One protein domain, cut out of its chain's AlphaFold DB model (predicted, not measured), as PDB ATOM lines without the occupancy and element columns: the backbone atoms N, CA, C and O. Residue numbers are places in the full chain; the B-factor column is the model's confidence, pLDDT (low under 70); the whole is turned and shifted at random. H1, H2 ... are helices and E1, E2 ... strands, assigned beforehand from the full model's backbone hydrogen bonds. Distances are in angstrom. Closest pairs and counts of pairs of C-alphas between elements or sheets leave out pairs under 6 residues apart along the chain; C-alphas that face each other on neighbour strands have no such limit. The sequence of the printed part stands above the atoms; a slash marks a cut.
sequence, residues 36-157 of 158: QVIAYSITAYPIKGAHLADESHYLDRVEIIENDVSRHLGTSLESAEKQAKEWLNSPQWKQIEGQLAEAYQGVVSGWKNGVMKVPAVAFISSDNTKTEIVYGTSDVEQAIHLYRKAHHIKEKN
ATOM      1  N   GLN A  36     199.400 167.328 189.226       95.56
ATOM      2  CA  GLN A  36     198.661 166.117 188.888       95.56
ATOM      3  C   GLN A  36     197.256 166.181 189.501       95.56
ATOM      4  O   GLN A  36     197.095 166.474 190.689       95.56
ATOM      5  N   VAL A  37     196.241 165.881 188.699       97.25
ATOM      6  CA  VAL A  37     194.830 165.857 189.080       97.25
ATOM      7  C   VAL A  37     194.352 164.410 189.127       97.25
ATOM      8  O   VAL A  37     194.292 163.734 188.103       97.25
ATOM      9  N   ILE A  38     193.962 163.935 190.311       98.25
ATOM     10  CA  ILE A  38     193.436 162.576 190.490       98.25
ATOM     11  C   ILE A  38     192.024 162.634 191.064       98.25
ATOM     12  O   ILE A  38     191.799 163.204 192.134       98.25
ATOM     13  N   ALA A  39     191.071 162.017 190.369       98.56
ATOM     14  CA  ALA A  39     189.688 161.916 190.819       98.56
ATOM     15  C   ALA A  39     189.446 160.604 191.579       98.56
ATOM     16  O   ALA A  39     189.782 159.522 191.104       98.56
ATOM     17  N   TYR A  40     188.810 160.696 192.744       98.69
ATOM     18  CA  TYR A  40     188.436 159.564 193.584       98.69
ATOM     19  C   TYR A  40     186.936 159.571 193.825       98.69
ATOM     20  O   TYR A  40     186.364 160.568 194.277       98.69
ATOM     21  N   SER A  41     186.284 158.446 193.563       98.62
ATOM     22  CA  SER A  41     184.857 158.311 193.830       98.62
ATOM     23  C   SER A  41     184.461 156.874 194.145       98.62
ATOM     24  O   SER A  41     185.309 156.009 194.330       98.62
ATOM     25  N   ILE A  42     183.160 156.632 194.226       98.31
ATOM     26  CA  ILE A  42     182.540 155.308 194.269       98.31
ATOM     27  C   ILE A  42     181.487 155.221 193.169       98.31
ATOM     28  O   ILE A  42     181.053 156.243 192.633       98.31
ATOM     29  N   THR A  43     181.060 154.011 192.834       97.38
ATOM     30  CA  THR A  43     180.123 153.734 191.736       97.38
ATOM     31  C   THR A  43     178.809 154.506 191.885       97.38
ATOM     32  O   THR A  43     178.240 154.955 190.891       97.38
ATOM     33  N   ALA A  44     178.360 154.749 193.123       97.19
ATOM     34  CA  ALA A  44     177.172 155.554 193.419       97.19
ATOM     35  C   ALA A  44     177.299 157.044 193.021       97.19
ATOM     36  O   ALA A  44     176.283 157.715 192.839       97.19
ATOM     37  N   TYR A  45     178.522 157.560 192.853       97.56
ATOM     38  CA  TYR A  45     178.807 158.938 192.441       97.56
ATOM     39  C   TYR A  45     179.759 158.952 191.229       97.56
ATOM     40  O   TYR A  45     180.952 159.216 191.390       97.56
ATOM     41  N   PRO A  46     179.280 158.686 190.001       97.88
ATOM     42  CA  PRO A  46     180.145 158.613 188.825       97.88
ATOM     43  C   PRO A  46     180.989 159.878 188.620       97.88
ATOM     44  O   PRO A  46     180.498 161.002 188.787       97.88
ATOM     45  N   ILE A  47     182.255 159.685 188.247       98.44
ATOM     46  CA  ILE A  47     183.192 160.773 187.946       98.44
ATOM     47  C   ILE A  47     182.767 161.437 186.633       98.44
ATOM     48  O   ILE A  47     182.693 160.788 185.587       98.44
ATOM     49  N   LYS A  48     182.492 162.742 186.679       98.56
ATOM     50  CA  LYS A  48     182.174 163.570 185.510       98.56
ATOM     51  C   LYS A  48     183.419 164.327 185.079       98.56
ATOM     52  O   LYS A  48     184.176 164.805 185.917       98.56
ATOM     53  N   GLY A  49     183.629 164.443 183.770       97.44
ATOM     54  CA  GLY A  49     184.818 165.115 183.245       97.44
ATOM     55  C   GLY A  49     186.117 164.347 183.507       97.44
ATOM     56  O   GLY A  49     187.160 164.968 183.623       97.44
ATOM     57  N   ALA A  50     186.079 163.009 183.580       96.50
ATOM     58  CA  ALA A  50     187.259 162.178 183.868       96.50
ATOM     59  C   ALA A  50     188.460 162.441 182.934       96.50
ATOM     60  O   ALA A  50     189.595 162.297 183.355       96.50
ATOM     61  N   HIS A  51     188.220 162.886 181.695       96.00
ATOM     62  CA  HIS A  51     189.269 163.276 180.740       96.00
ATOM     63  C   HIS A  51     190.081 164.518 181.157       96.00
ATOM     64  O   HIS A  51     191.094 164.814 180.535       96.00
ATOM     65  N   LEU A  52     189.610 165.271 182.156       96.12
ATOM     66  CA  LEU A  52     190.313 166.410 182.753       96.12
ATOM     67  C   LEU A  52     191.202 165.995 183.935       96.12
ATOM     68  O   LEU A  52     191.926 166.836 184.461       96.12
ATOM     69  N   ALA A  53     191.105 164.742 184.383       96.88
ATOM     70  CA  ALA A  53     191.974 164.171 185.398       96.88
ATOM     71  C   ALA A  53     193.065 163.328 184.725       96.88
ATOM     72  O   ALA A  53     192.812 162.668 183.717       96.88
ATOM     73  N   ASP A  54     194.257 163.316 185.312       96.69
ATOM     74  CA  ASP A  54     195.348 162.439 184.885       96.69
ATOM     75  C   ASP A  54     195.045 160.980 185.247       96.69
ATOM     76  O   ASP A  54     195.384 160.054 184.511       96.69
ATOM     77  N   GLU A  55     194.370 160.776 186.381       97.06
ATOM     78  CA  GLU A  55     193.950 159.467 186.869       97.06
ATOM     79  C   GLU A  55     192.549 159.526 187.493       97.06
ATOM     80  O   GLU A  55     192.092 160.555 187.997       97.06
ATOM     81  N   SER A  56     191.851 158.393 187.483       97.94
ATOM     82  CA  SER A  56     190.526 158.254 188.088       97.94
ATOM     83  C   SER A  56     190.384 156.896 188.756       97.94
ATOM     84  O   SER A  56     190.569 155.866 188.115       97.94
ATOM     85  N   HIS A  57     189.998 156.902 190.030       98.19
ATOM     86  CA  HIS A  57     189.907 155.706 190.861       98.19
ATOM     87  C   HIS A  57     188.523 155.586 191.503       98.19
ATOM     88  O   HIS A  57     188.039 156.508 192.163       98.19
ATOM     89  N   TYR A  58     187.895 154.421 191.336       98.25
ATOM     90  CA  TYR A  58     186.673 154.051 192.047       98.25
ATOM     91  C   TYR A  58     187.038 153.165 193.244       98.25
ATOM     92  O   TYR A  58     187.516 152.045 193.070       98.25
ATOM     93  N   LEU A  59     186.848 153.680 194.457       98.12
ATOM     94  CA  LEU A  59     187.367 153.081 195.690       98.12
ATOM     95  C   LEU A  59     186.529 151.904 196.211       98.12
ATOM     96  O   LEU A  59     187.010 151.131 197.030       98.12
ATOM     97  N   ASP A  60     185.304 151.737 195.715       97.88
ATOM     98  CA  ASP A  60     184.406 150.617 196.022       97.88
ATOM     99  C   ASP A  60     184.594 149.419 195.076       97.88
ATOM    100  O   ASP A  60     183.909 148.406 195.202       97.88
ATOM    101  N   ARG A  61     185.525 149.494 194.115       98.06
ATOM    102  CA  ARG A  61     185.711 148.425 193.120       98.06
ATOM    103  C   ARG A  61     186.179 147.112 193.729       98.06
ATOM    104  O   ARG A  61     185.761 146.071 193.236       98.06
ATOM    105  N   VAL A  62     186.988 147.160 194.788       97.44
ATOM    106  CA  VAL A  62     187.392 145.964 195.547       97.44
ATOM    107  C   VAL A  62     186.152 145.251 196.086       97.44
ATOM    108  O   VAL A  62     185.938 144.084 195.778       97.44
ATOM    109  N   GLU A  63     185.290 145.984 196.794       97.56
ATOM    110  CA  GLU A  63     184.050 145.448 197.361       97.56
ATOM    111  C   GLU A  63     183.117 144.897 196.274       97.56
ATOM    112  O   GLU A  63     182.540 143.826 196.440       97.56
ATOM    113  N   ILE A  64     182.982 145.589 195.139       97.38
ATOM    114  CA  ILE A  64     182.151 145.119 194.021       97.38
ATOM    115  C   ILE A  64     182.662 143.778 193.487       97.38
ATOM    116  O   ILE A  64     181.871 142.846 193.342       97.38
ATOM    117  N   ILE A  65     183.971 143.666 193.244       96.38
ATOM    118  CA  ILE A  65     184.589 142.438 192.731       96.38
ATOM    119  C   ILE A  65     184.434 141.300 193.749       96.38
ATOM    120  O   ILE A  65     184.016 140.203 193.385       96.38
ATOM    121  N   GLU A  66     184.714 141.540 195.029       94.81
ATOM    122  CA  GLU A  66     184.585 140.526 196.085       94.81
ATOM    123  C   GLU A  66     183.125 140.083 196.297       94.81
ATOM    124  O   GLU A  66     182.847 138.895 196.499       94.81
ATOM    125  N   ASN A  67     182.166 141.003 196.177       95.44
ATOM    126  CA  ASN A  67     180.738 140.690 196.226       95.44
ATOM    127  C   ASN A  67     180.267 139.906 194.992       95.44
ATOM    128  O   ASN A  67     179.414 139.024 195.112       95.44
ATOM    129  N   ASP A  68     180.797 140.203 193.804       93.31
ATOM    130  CA  ASP A  68     180.571 139.388 192.605       93.31
ATOM    131  C   ASP A  68     181.131 137.976 192.795       93.31
ATOM    132  O   ASP A  68     180.457 136.998 192.466       93.31
ATOM    133  N   VAL A  69     182.326 137.856 193.380       90.69
ATOM    134  CA  VAL A  69     182.956 136.567 193.671       90.69
ATOM    135  C   VAL A  69     182.107 135.764 194.654       90.69
ATOM    136  O   VAL A  69     181.598 134.693 194.326       90.69
ATOM    137  N   SER A  70     181.860 136.300 195.843       90.62
ATOM    138  CA  SER A  70     181.147 135.586 196.908       90.62
ATOM    139  C   SER A  70     179.751 135.090 196.511       90.62
ATOM    140  O   SER A  70     179.341 134.025 196.968       90.62
ATOM    141  N   ARG A  71     179.047 135.779 195.600       91.38
ATOM    142  CA  ARG A  71     177.734 135.352 195.077       91.38
ATOM    143  C   ARG A  71     177.734 134.002 194.359       91.38
ATOM    144  O   ARG A  71     176.674 133.391 194.246       91.38
ATOM    145  N   HIS A  72     178.881 133.545 193.868       88.88
ATOM    146  CA  HIS A  72     179.004 132.250 193.196       88.88
ATOM    147  C   HIS A  72     179.342 131.107 194.160       88.88
ATOM    148  O   HIS A  72     179.375 129.955 193.735       88.88
ATOM    149  N   LEU A  73     179.595 131.410 195.438       91.62
ATOM    150  CA  LEU A  73     179.919 130.417 196.453       91.62
ATOM    151  C   LEU A  73     178.644 129.873 197.113       91.62
ATOM    152  O   LEU A  73     177.686 130.600 197.381       91.62
ATOM    153  N   GLY A  74     178.637 128.570 197.389       90.50
ATOM    154  CA  GLY A  74     177.547 127.892 198.080       90.50
ATOM    155  C   GLY A  74     177.383 128.359 199.529       90.50
ATOM    156  O   GLY A  74     178.307 128.866 200.155       90.50
ATOM    157  N   THR A  75     176.196 128.148 200.096       90.56
ATOM    158  CA  THR A  75     175.860 128.604 201.457       90.56
ATOM    159  C   THR A  75     176.392 127.695 202.569       90.56
ATOM    160  O   THR A  75     176.391 128.092 203.733       90.56
ATOM    161  N   SER A  76     176.837 126.476 202.239       95.31
ATOM    162  CA  SER A  76     177.502 125.576 203.188       95.31
ATOM    163  C   SER A  76     179.021 125.705 203.078       95.31
ATOM    164  O   SER A  76     179.546 125.870 201.974       95.31
ATOM    165  N   LEU A  77     179.725 125.573 204.205       91.06
ATOM    166  CA  LEU A  77     181.186 125.678 204.252       91.06
ATOM    167  C   LEU A  77     181.867 124.690 203.292       91.06
ATOM    168  O   LEU A  77     182.734 125.086 202.521       91.06
ATOM    169  N   GLU A  78     181.421 123.431 203.286       94.12
ATOM    170  CA  GLU A  78     181.980 122.381 202.427       94.12
ATOM    171  C   GLU A  78     181.805 122.711 200.936       94.12
ATOM    172  O   GLU A  78     182.752 122.624 200.153       94.12
ATOM    173  N   SER A  79     180.609 123.165 200.539       94.00
ATOM    174  CA  SER A  79     180.361 123.573 199.151       94.00
ATOM    175  C   SER A  79     181.154 124.817 198.752       94.00
ATOM    176  O   SER A  79     181.674 124.869 197.640       94.00
ATOM    177  N   ALA A  80     181.267 125.800 199.650       94.06
ATOM    178  CA  ALA A  80     181.975 127.048 199.392       94.06
ATOM    179  C   ALA A  80     183.477 126.806 199.217       94.06
ATOM    180  O   ALA A  80     184.072 127.324 198.278       94.06
ATOM    181  N   GLU A  81     184.081 125.972 200.069       95.00
ATOM    182  CA  GLU A  81     185.504 125.637 199.982       95.00
ATOM    183  C   GLU A  81     185.830 124.924 198.665       95.00
ATOM    184  O   GLU A  81     186.787 125.291 197.976       95.00
ATOM    185  N   LYS A  82     185.022 123.924 198.289       94.62
ATOM    186  CA  LYS A  82     185.207 123.199 197.029       94.62
ATOM    187  C   LYS A  82     185.114 124.142 195.827       94.62
ATOM    188  O   LYS A  82     186.007 124.138 194.984       94.62
ATOM    189  N   GLN A  83     184.074 124.972 195.777       93.44
ATOM    190  CA  GLN A  83     183.853 125.912 194.674       93.44
ATOM    191  C   GLN A  83     184.935 126.993 194.613       93.44
ATOM    192  O   GLN A  83     185.427 127.300 193.531       93.44
ATOM    193  N   ALA A  84     185.370 127.520 195.761       92.62
ATOM    194  CA  ALA A  84     186.475 128.471 195.821       92.62
ATOM    195  C   ALA A  84     187.766 127.855 195.264       92.62
ATOM    196  O   ALA A  84     188.424 128.464 194.426       92.62
ATOM    197  N   LYS A  85     188.106 126.619 195.657       93.81
ATOM    198  CA  LYS A  85     189.282 125.906 195.129       93.81
ATOM    199  C   LYS A  85     189.198 125.676 193.622       93.81
ATOM    200  O   LYS A  85     190.186 125.882 192.923       93.81
ATOM    201  N   GLU A  86     188.049 125.242 193.115       92.31
ATOM    202  CA  GLU A  86     187.841 125.049 191.675       92.31
ATOM    203  C   GLU A  86     187.996 126.370 190.915       92.31
ATOM    204  O   GLU A  86     188.680 126.429 189.892       92.31
ATOM    205  N   TRP A  87     187.432 127.450 191.452       90.12
ATOM    206  CA  TRP A  87     187.465 128.752 190.807       90.12
ATOM    207  C   TRP A  87     188.851 129.394 190.817       90.12
ATOM    208  O   TRP A  87     189.295 129.863 189.770       90.12
ATOM    209  N   LEU A  88     189.578 129.348 191.939       91.75
ATOM    210  CA  LEU A  88     190.955 129.853 192.050       91.75
ATOM    211  C   LEU A  88     191.917 129.187 191.048       91.75
ATOM    212  O   LEU A  88     192.897 129.798 190.627       91.75
ATOM    213  N   ASN A  89     191.630 127.945 190.645       91.81
ATOM    214  CA  ASN A  89     192.414 127.203 189.653       91.81
ATOM    215  C   ASN A  89     191.941 127.420 188.202       91.81
ATOM    216  O   ASN A  89     192.499 126.831 187.274       91.81
ATOM    217  N   SER A  90     190.915 128.241 187.985       91.06
ATOM    218  CA  SER A  90     190.355 128.501 186.658       91.06
ATOM    219  C   SER A  90     191.111 129.610 185.903       91.06
ATOM    220  O   SER A  90     191.671 130.519 186.521       91.06
ATOM    221  N   PRO A  91     191.076 129.623 184.559       91.62
ATOM    222  CA  PRO A  91     191.586 130.749 183.772       91.62
ATOM    223  C   PRO A  91     190.889 132.084 184.082       91.62
ATOM    224  O   PRO A  91     191.521 133.136 184.042       91.62
ATOM    225  N   GLN A  92     189.597 132.050 184.419       90.00
ATOM    226  CA  GLN A  92     188.791 133.229 184.740       90.00
ATOM    227  C   GLN A  92     189.321 133.955 185.980       90.00
ATOM    228  O   GLN A  92     189.277 135.184 186.042       90.00
ATOM    229  N   TRP A  93     189.879 133.212 186.940       92.75
ATOM    230  CA  TRP A  93     190.471 133.791 188.141       92.75
ATOM    231  C   TRP A  93     191.624 134.744 187.832       92.75
ATOM    232  O   TRP A  93     191.740 135.779 188.478       92.75
ATOM    233  N   LYS A  94     192.432 134.475 186.798       92.62
ATOM    234  CA  LYS A  94     193.540 135.371 186.428       92.62
ATOM    235  C   LYS A  94     193.067 136.763 186.020       92.62
ATOM    236  O   LYS A  94     193.745 137.746 186.305       92.62
ATOM    237  N   GLN A  95     191.896 136.858 185.393       94.06
ATOM    238  CA  GLN A  95     191.295 138.149 185.073       94.06
ATOM    239  C   GLN A  95     190.820 138.869 186.343       94.06
ATOM    240  O   GLN A  95     191.075 140.061 186.494       94.06
ATOM    241  N   ILE A  96     190.166 138.148 187.258       94.69
ATOM    242  CA  ILE A  96     189.681 138.698 188.534       94.69
ATOM    243  C   ILE A  96     190.854 139.176 189.398       94.69
ATOM    244  O   ILE A  96     190.804 140.276 189.933       94.69
ATOM    245  N   GLU A  97     191.934 138.398 189.475       95.00
ATOM    246  CA  GLU A  97     193.171 138.760 190.177       95.00
ATOM    247  C   GLU A  97     193.753 140.079 189.643       95.00
ATOM    248  O   GLU A  97     194.102 140.962 190.427       95.00
ATOM    249  N   GLY A  98     193.788 140.257 188.317       96.12
ATOM    250  CA  GLY A  98     194.218 141.511 187.693       96.12
ATOM    251  C   GLY A  98     193.304 142.695 188.025       96.12
ATOM    252  O   GLY A  98     193.792 143.759 188.398       96.12
ATOM    253  N   GLN A  99     191.984 142.500 187.957       96.19
ATOM    254  CA  GLN A  99     191.003 143.533 188.314       96.19
ATOM    255  C   GLN A  99     191.100 143.930 189.791       96.19
ATOM    256  O   GLN A  99     190.966 145.105 190.128       96.19
ATOM    257  N   LEU A 100     191.348 142.961 190.673       97.12
ATOM    258  CA  LEU A 100     191.513 143.196 192.100       97.12
ATOM    259  C   LEU A 100     192.802 143.980 192.375       97.12
ATOM    260  O   LEU A 100     192.779 144.946 193.135       97.12
ATOM    261  N   ALA A 101     193.907 143.620 191.713       97.00
ATOM    262  CA  ALA A 101     195.164 144.355 191.807       97.00
ATOM    263  C   ALA A 101     195.007 145.821 191.359       97.00
ATOM    264  O   ALA A 101     195.457 146.722 192.064       97.00
ATOM    265  N   GLU A 102     194.327 146.067 190.236       96.44
ATOM    266  CA  GLU A 102     194.011 147.417 189.747       96.44
ATOM    267  C   GLU A 102     193.115 148.186 190.734       96.44
ATOM    268  O   GLU A 102     193.409 149.326 191.090       96.44
ATOM    269  N   ALA A 103     192.058 147.555 191.255       97.44
ATOM    270  CA  ALA A 103     191.160 148.186 192.221       97.44
ATOM    271  C   ALA A 103     191.888 148.594 193.517       97.44
ATOM    272  O   ALA A 103     191.677 149.696 194.032       97.44
ATOM    273  N   TYR A 104     192.794 147.750 194.021       97.81
ATOM    274  CA  TYR A 104     193.607 148.075 195.193       97.81
ATOM    275  C   TYR A 104     194.599 149.215 194.939       97.81
ATOM    276  O   TYR A 104     194.865 149.981 195.867       97.81
ATOM    277  N   GLN A 105     195.114 149.393 193.714       97.12
ATOM    278  CA  GLN A 105     195.956 150.555 193.390       97.12
ATOM    279  C   GLN A 105     195.213 151.869 193.648       97.12
ATOM    280  O   GLN A 105     195.796 152.787 194.225       97.12
ATOM    281  N   GLY A 106     193.923 151.940 193.313       96.00
ATOM    282  CA  GLY A 106     193.096 153.114 193.593       96.00
ATOM    283  C   GLY A 106     192.926 153.392 195.087       96.00
ATOM    284  O   GLY A 106     193.095 154.531 195.524       96.00
ATOM    285  N   VAL A 107     192.672 152.351 195.890       97.31
ATOM    286  CA  VAL A 107     192.558 152.459 197.359       97.31
ATOM    287  C   VAL A 107     193.872 152.932 197.983       97.31
ATOM    288  O   VAL A 107     193.881 153.881 198.768       97.31
ATOM    289  N   VAL A 108     194.991 152.316 197.593       97.81
ATOM    290  CA  VAL A 108     196.332 152.699 198.056       97.81
ATOM    291  C   VAL A 108     196.662 154.131 197.644       97.81
ATOM    292  O   VAL A 108     197.176 154.897 198.461       97.81
ATOM    293  N   SER A 109     196.348 154.514 196.404       97.56
ATOM    294  CA  SER A 109     196.555 155.874 195.901       97.56
ATOM    295  C   SER A 109     195.766 156.897 196.721       97.56
ATOM    296  O   SER A 109     196.349 157.862 197.216       97.56
ATOM    297  N   GLY A 110     194.475 156.647 196.968       97.19
ATOM    298  CA  GLY A 110     193.631 157.520 197.784       97.19
ATOM    299  C   GLY A 110     194.188 157.724 199.194       97.19
ATOM    300  O   GLY A 110     194.334 158.860 199.642       97.19
ATOM    301  N   TRP A 111     194.582 156.641 199.870       95.94
ATOM    302  CA  TRP A 111     195.195 156.723 201.200       95.94
ATOM    303  C   TRP A 111     196.526 157.468 201.209       95.94
ATOM    304  O   TRP A 111     196.714 158.364 202.033       95.94
ATOM    305  N   LYS A 112     197.436 157.140 200.286       95.88
ATOM    306  CA  LYS A 112     198.746 157.799 200.168       95.88
ATOM    307  C   LYS A 112     198.598 159.311 199.985       95.88
ATOM    308  O   LYS A 112     199.368 160.074 200.555       95.88
ATOM    309  N   ASN A 113     197.592 159.724 199.219       96.00
ATOM    310  CA  ASN A 113     197.324 161.122 198.901       96.00
ATOM    311  C   ASN A 113     196.404 161.812 199.928       96.00
ATOM    312  O   ASN A 113     195.972 162.937 199.701       96.00
ATOM    313  N   GLY A 114     196.090 161.166 201.057       95.62
ATOM    314  CA  GLY A 114     195.329 161.775 202.152       95.62
ATOM    315  C   GLY A 114     193.827 161.936 201.888       95.62
ATOM    316  O   GLY A 114     193.178 162.760 202.534       95.62
ATOM    317  N   VAL A 115     193.254 161.169 200.957       97.69
ATOM    318  CA  VAL A 115     191.810 161.168 200.684       97.69
ATOM    319  C   VAL A 115     191.067 160.542 201.861       97.69
ATOM    320  O   VAL A 115     191.205 159.354 202.148       97.69
ATOM    321  N   MET A 116     190.245 161.343 202.540       95.94
ATOM    322  CA  MET A 116     189.477 160.905 203.715       95.94
ATOM    323  C   MET A 116     188.004 160.602 203.413       95.94
ATOM    324  O   MET A 116     187.337 159.927 204.193       95.94
ATOM    325  N   LYS A 117     187.466 161.177 202.333       97.12
ATOM    326  CA  LYS A 117     186.052 161.117 201.941       97.12
ATOM    327  C   LYS A 117     185.947 161.114 200.421       97.12
ATOM    328  O   LYS A 117     186.823 161.645 199.748       97.12
ATOM    329  N   VAL A 118     184.845 160.585 199.907       97.62
ATOM    330  CA  VAL A 118     184.504 160.593 198.480       97.62
ATOM    331  C   VAL A 118     183.086 161.144 198.276       97.62
ATOM    332  O   VAL A 118     182.255 161.000 199.177       97.62
ATOM    333  N   PRO A 119     182.797 161.781 197.126       98.50
ATOM    334  CA  PRO A 119     183.724 162.024 196.018       98.50
ATOM    335  C   PRO A 119     184.757 163.121 196.339       98.50
ATOM    336  O   PRO A 119     184.498 164.015 197.152       98.50
ATOM    337  N   ALA A 120     185.941 163.013 195.738       98.69
ATOM    338  CA  ALA A 120     187.055 163.930 195.946       98.69
ATOM    339  C   ALA A 120     187.935 164.064 194.700       98.69
ATOM    340  O   ALA A 120     188.100 163.115 193.939       98.69
ATOM    341  N   VAL A 121     188.560 165.226 194.535       98.56
ATOM    342  CA  VAL A 121     189.580 165.466 193.508       98.56
ATOM    343  C   VAL A 121     190.825 166.011 194.193       98.56
ATOM    344  O   VAL A 121     190.763 167.045 194.863       98.56
ATOM    345  N   ALA A 122     191.936 165.287 194.070       98.06
ATOM    346  CA  ALA A 122     193.226 165.665 194.628       98.06
ATOM    347  C   ALA A 122     194.076 166.384 193.578       98.06
ATOM    348  O   ALA A 122     194.152 165.954 192.428       98.06
ATOM    349  N   PHE A 123     194.733 167.449 194.017       97.44
ATOM    350  CA  PHE A 123     195.674 168.272 193.274       97.44
ATOM    351  C   PHE A 123     197.040 168.095 193.931       97.44
ATOM    352  O   PHE A 123     197.249 168.544 195.061       97.44
ATOM    353  N   ILE A 124     197.937 167.377 193.263       96.12
ATOM    354  CA  ILE A 124     199.249 166.990 193.788       96.12
ATOM    355  C   ILE A 124     200.314 167.775 193.030       96.12
ATOM    356  O   ILE A 124     200.367 167.718 191.803       96.12
ATOM    357  N   SER A 125     201.161 168.519 193.738       93.19
ATOM    358  CA  SER A 125     202.267 169.234 193.098       93.19
ATOM    359  C   SER A 125     203.227 168.256 192.414       93.19
ATOM    360  O   SER A 125     203.427 167.137 192.882       93.19
ATOM    361  N   SER A 126     203.865 168.668 191.317       86.50
ATOM    362  CA  SER A 126     204.773 167.806 190.540       86.50
ATOM    363  C   SER A 126     205.953 167.233 191.338       86.50
ATOM    364  O   SER A 126     206.517 166.207 190.968       86.50
ATOM    365  N   ASP A 127     206.352 167.897 192.422       87.44
ATOM    366  CA  ASP A 127     207.397 167.452 193.351       87.44
ATOM    367  C   ASP A 127     206.861 166.561 194.492       87.44
ATOM    368  O   ASP A 127     207.629 166.128 195.349       87.44
ATOM    369  N   ASN A 128     205.556 166.264 194.497       84.69
ATOM    370  CA  ASN A 128     204.828 165.506 195.518       84.69
ATOM    371  C   ASN A 128     204.953 166.070 196.945       84.69
ATOM    372  O   ASN A 128     204.768 165.337 197.918       84.69
ATOM    373  N   THR A 129     205.271 167.358 197.100       88.31
ATOM    374  CA  THR A 129     205.402 167.987 198.426       88.31
ATOM    375  C   THR A 129     204.077 168.506 198.970       88.31
ATOM    376  O   THR A 129     203.924 168.655 200.185       88.31
ATOM    377  N   LYS A 130     203.106 168.770 198.090       91.75
ATOM    378  CA  LYS A 130     201.823 169.363 198.447       91.75
ATOM    379  C   LYS A 130     200.672 168.600 197.811       91.75
ATOM    380  O   LYS A 130     200.667 168.339 196.611       91.75
ATOM    381  N   THR A 131     199.657 168.318 198.618       95.38
ATOM    382  CA  THR A 131     198.383 167.772 198.151       95.38
ATOM    383  C   THR A 131     197.243 168.627 198.684       95.38
ATOM    384  O   THR A 131     197.095 168.804 199.892       95.38
ATOM    385  N   GLU A 132     196.436 169.170 197.779       96.12
ATOM    386  CA  GLU A 132     195.202 169.892 198.092       96.12
ATOM    387  C   GLU A 132     194.014 169.084 197.567       96.12
ATOM    388  O   GLU A 132     194.041 168.594 196.444       96.12
ATOM    389  N   ILE A 133     192.969 168.907 198.378       97.75
ATOM    390  CA  ILE A 133     191.831 168.048 198.024       97.75
ATOM    391  C   ILE A 133     190.550 168.867 198.029       97.75
ATOM    392  O   ILE A 133     190.210 169.514 199.023       97.75
ATOM    393  N   VAL A 134     189.805 168.789 196.932       98.06
ATOM    394  CA  VAL A 134     188.435 169.291 196.846       98.06
ATOM    395  C   VAL A 134     187.482 168.136 197.136       98.06
ATOM    396  O   VAL A 134     187.408 167.177 196.374       98.06
ATOM    397  N   TYR A 135     186.747 168.230 198.243       98.00
ATOM    398  CA  TYR A 135     185.762 167.230 198.658       98.00
ATOM    399  C   TYR A 135     184.342 167.579 198.202       98.00
ATOM    400  O   TYR A 135     183.982 168.749 198.081       98.00
ATOM    401  N   GLY A 136     183.505 166.550 198.052       97.69
ATOM    402  CA  GLY A 136     182.057 166.689 197.880       97.69
ATOM    403  C   GLY A 136     181.595 166.866 196.436       97.69
ATOM    404  O   GLY A 136     180.403 167.061 196.211       97.69
ATOM    405  N   THR A 137     182.498 166.762 195.461       97.75
ATOM    406  CA  THR A 137     182.142 166.745 194.041       97.75
ATOM    407  C   THR A 137     182.837 165.608 193.305       97.75
ATOM    408  O   THR A 137     184.009 165.331 193.552       97.75
ATOM    409  N   SER A 138     182.097 164.939 192.417       97.88
ATOM    410  CA  SER A 138     182.639 163.991 191.436       97.88
ATOM    411  C   SER A 138     182.863 164.645 190.067       97.88
ATOM    412  O   SER A 138     183.234 163.960 189.117       97.88
ATOM    413  N   ASP A 139     182.610 165.951 189.951       98.56
ATOM    414  CA  ASP A 139     182.807 166.735 188.738       98.56
ATOM    415  C   ASP A 139     184.196 167.381 188.742       98.56
ATOM    416  O   ASP A 139     184.487 168.287 189.531       98.56
ATOM    417  N   VAL A 140     185.068 166.884 187.864       98.38
ATOM    418  CA  VAL A 140     186.469 167.311 187.791       98.38
ATOM    419  C   VAL A 140     186.586 168.766 187.333       98.38
ATOM    420  O   VAL A 140     187.425 169.503 187.852       98.38
ATOM    421  N   GLU A 141     185.716 169.228 186.432       97.94
ATOM    422  CA  GLU A 141     185.729 170.621 185.973       97.94
ATOM    423  C   GLU A 141     185.366 171.571 187.120       97.94
ATOM    424  O   GLU A 141     186.051 172.575 187.357       97.94
ATOM    425  N   GLN A 142     184.337 171.215 187.897       98.31
ATOM    426  CA  GLN A 142     183.959 171.974 189.087       98.31
ATOM    427  C   GLN A 142     185.096 172.016 190.116       98.31
ATOM    428  O   GLN A 142     185.378 173.080 190.676       98.31
ATOM    429  N   ALA A 143     185.764 170.887 190.366       98.19
ATOM    430  CA  ALA A 143     186.884 170.832 191.298       98.19
ATOM    431  C   ALA A 143     188.052 171.724 190.851       98.19
ATOM    432  O   ALA A 143     188.579 172.488 191.660       98.19
ATOM    433  N   ILE A 144     188.408 171.695 189.562       97.12
ATOM    434  CA  ILE A 144     189.443 172.563 188.982       97.12
ATOM    435  C   ILE A 144     189.070 174.040 189.156       97.12
ATOM    436  O   ILE A 144     189.918 174.860 189.516       97.12
ATOM    437  N   HIS A 145     187.804 174.403 188.931       96.06
ATOM    438  CA  HIS A 145     187.337 175.772 189.145       96.06
ATOM    439  C   HIS A 145     187.500 176.211 190.609       96.06
ATOM    440  O   HIS A 145     188.022 177.297 190.876       96.06
ATOM    441  N   LEU A 146     187.090 175.365 191.562       96.19
ATOM    442  CA  LEU A 146     187.220 175.636 192.997       96.19
ATOM    443  C   LEU A 146     188.686 175.777 193.421       96.19
ATOM    444  O   LEU A 146     189.019 176.718 194.145       96.19
ATOM    445  N   TYR A 147     189.553 174.897 192.922       94.69
ATOM    446  CA  TYR A 147     190.992 174.950 193.157       94.69
ATOM    447  C   TYR A 147     191.590 176.274 192.658       94.69
ATOM    448  O   TYR A 147     192.155 177.033 193.445       94.69
ATOM    449  N   ARG A 148     191.358 176.652 191.391       93.38
ATOM    450  CA  ARG A 148     191.848 177.935 190.844       93.38
ATOM    451  C   ARG A 148     191.346 179.134 191.646       93.38
ATOM    452  O   ARG A 148     192.125 180.021 191.985       93.38
ATOM    453  N   LYS A 149     190.056 179.153 191.995       92.56
ATOM    454  CA  LYS A 149     189.459 180.232 192.795       92.56
ATOM    455  C   LYS A 149     190.151 180.386 194.151       92.56
ATOM    456  O   LYS A 149     190.414 181.513 194.563       92.56
ATOM    457  N   ALA A 150     190.455 179.282 194.833       90.31
ATOM    458  CA  ALA A 150     191.154 179.316 196.115       90.31
ATOM    459  C   ALA A 150     192.576 179.889 195.985       90.31
ATOM    460  O   ALA A 150     192.998 180.663 196.843       90.31
ATOM    461  N   HIS A 151     193.289 179.572 194.902       86.44
ATOM    462  CA  HIS A 151     194.639 180.088 194.651       86.44
ATOM    463  C   HIS A 151     194.652 181.571 194.267       86.44
ATOM    464  O   HIS A 151     195.448 182.325 194.817       86.44
ATOM    465  N   HIS A 152     193.704 182.030 193.445       80.00
ATOM    466  CA  HIS A 152     193.568 183.457 193.126       80.00
ATOM    467  C   HIS A 152     193.274 184.333 194.352       80.00
ATOM    468  O   HIS A 152     193.625 185.511 194.377       80.00
ATOM    469  N   ILE A 153     192.594 183.787 195.365       74.06
ATOM    470  CA  ILE A 153     192.336 184.511 196.616       74.06
ATOM    471  C   ILE A 153     193.608 184.596 197.467       74.06
ATOM    472  O   ILE A 153     193.830 185.632 198.086       74.06
ATOM    473  N   LYS A 154     194.440 183.547 197.493       72.44
ATOM    474  CA  LYS A 154     195.707 183.554 198.244       72.44
ATOM    475  C   LYS A 154     196.660 184.632 197.710       72.44
ATOM    476  O   LYS A 154     197.113 185.449 198.495       72.44
ATOM    477  N   GLU A 155     196.836 184.724 196.390       69.50
ATOM    478  CA  GLU A 155     197.722 185.716 195.747       69.50
ATOM    479  C   GLU A 155     197.318 187.180 195.986       69.50
ATOM    480  O   GLU A 155     198.158 188.069 195.932       69.50
ATOM    481  N   LYS A 156     196.031 187.465 196.227       62.56
ATOM    482  CA  LYS A 156     195.557 188.835 196.496       62.56
ATOM    483  C   LYS A 156     195.745 189.292 197.943       62.56
ATOM    484  O   LYS A 156     195.538 190.471 198.217       62.56
ATOM    485  N   ASN A 157     196.045 188.370 198.853       57.72
ATOM    486  CA  ASN A 157     196.128 188.632 200.289       57.72
ATOM    487  C   ASN A 157     197.572 188.581 200.825       57.72
ATOM    488  O   ASN A 157     197.756 188.691 202.038       57.72
TER     489      ASN A 157
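What this domain is: This is residues 36 to 157 of the 158 residues of the protein "Integrating conjugative element protein, PFL_4709 family" of Actinobacillus porcinus (UniProt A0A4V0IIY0). A small four-stranded sheet has a helical arm running off towards one end and a single helix, H4, running off towards the other, which gives a long rod. In the arm the long helix H3 packs with its residues 102 to 110 on one face of the sheet, H1 runs back along part of H3, and H2 lies crosswise at the far end; H4 packs with residues 140 to 147 on the other face, and residues 148 to 157 stick out. The printed part has 122 residues with four named helices and four named strands, in the order E1 E2 H1 H2 H3 E3 E4 H4, and its class is mixed, helices and strands. The sheet is mixed, in the order E2 E1 E3 E4. The whole is loose, with a radius of gyration of the C-alphas of 19.0 A and spans of 68 by 27 by 23 A.

Where its parts are: Find C-alpha 36 at (198.661, 166.117, 188.888); there E1, residues 36 to 41, begins and runs 16.6 A. E2 is residues 55 to 58, E3 residues 120 to 125, 16.4 A long, and E4 residues 131 to 135, 12.6 A long. H3 starts at C-alpha 91, at (191.586, 130.749, 183.772), and runs 32.4 A to residue 112. H1 is residues 61 to 70, 14.1 A, and H2 residues 77 to 88, 16.2 A. H4, residues 140 to 155, runs 23.0 A to C-alpha 155 at (197.722, 185.716, 195.747).

How they stand to each other: Start at E1, parallel to E2, with N 57 and O 39 2.8 A apart, within hydrogen-bond range. E1 and E3 are antiparallel, with N 38 and O 122 at 2.9 A; E3 and E4 form a hairpin, with N 123 and O 132 at 2.8 A. The sheet lies between helices in three layers, with H3 and H4 on opposite faces. H3, at a height over the sheet of 8.2 A, is over E2 and only just over E1, where 3 of its C-alphas fall; the C-alphas of His 57 and Gly 106, the closest of E2 and H3, are 4.9 A apart. H4, at a height of 8.8 A, is over E3 and E4; the closest C-alphas of E4 and H4, Val 134 and Ala 143, are 6.0 A apart. H1 touches H3, at its residues 96 to 104 alone, closest at C-alphas 62 and 103, 5.5 A; they run opposite ways at a shallow tilt of 34 degrees, only just short of steep. H2 is close to H3 but not clearly touching, about perpendicular at 88 degrees, with C-alphas 87 and 93 closest at 6.4 A. Every O i to N i+4 pair is within range in H1, H2 and H4; in H3, 17 of 18 are.

The domain as a whole: The C-alphas of Glu 78 and Lys 156, the two farthest apart, are 68.1 A apart. The printed part has no cut. The link from E1 to E2, residues 42 to 54, is long. Mean pLDDT of the printed part is 94.1, and residues 155 to 157 are under 70.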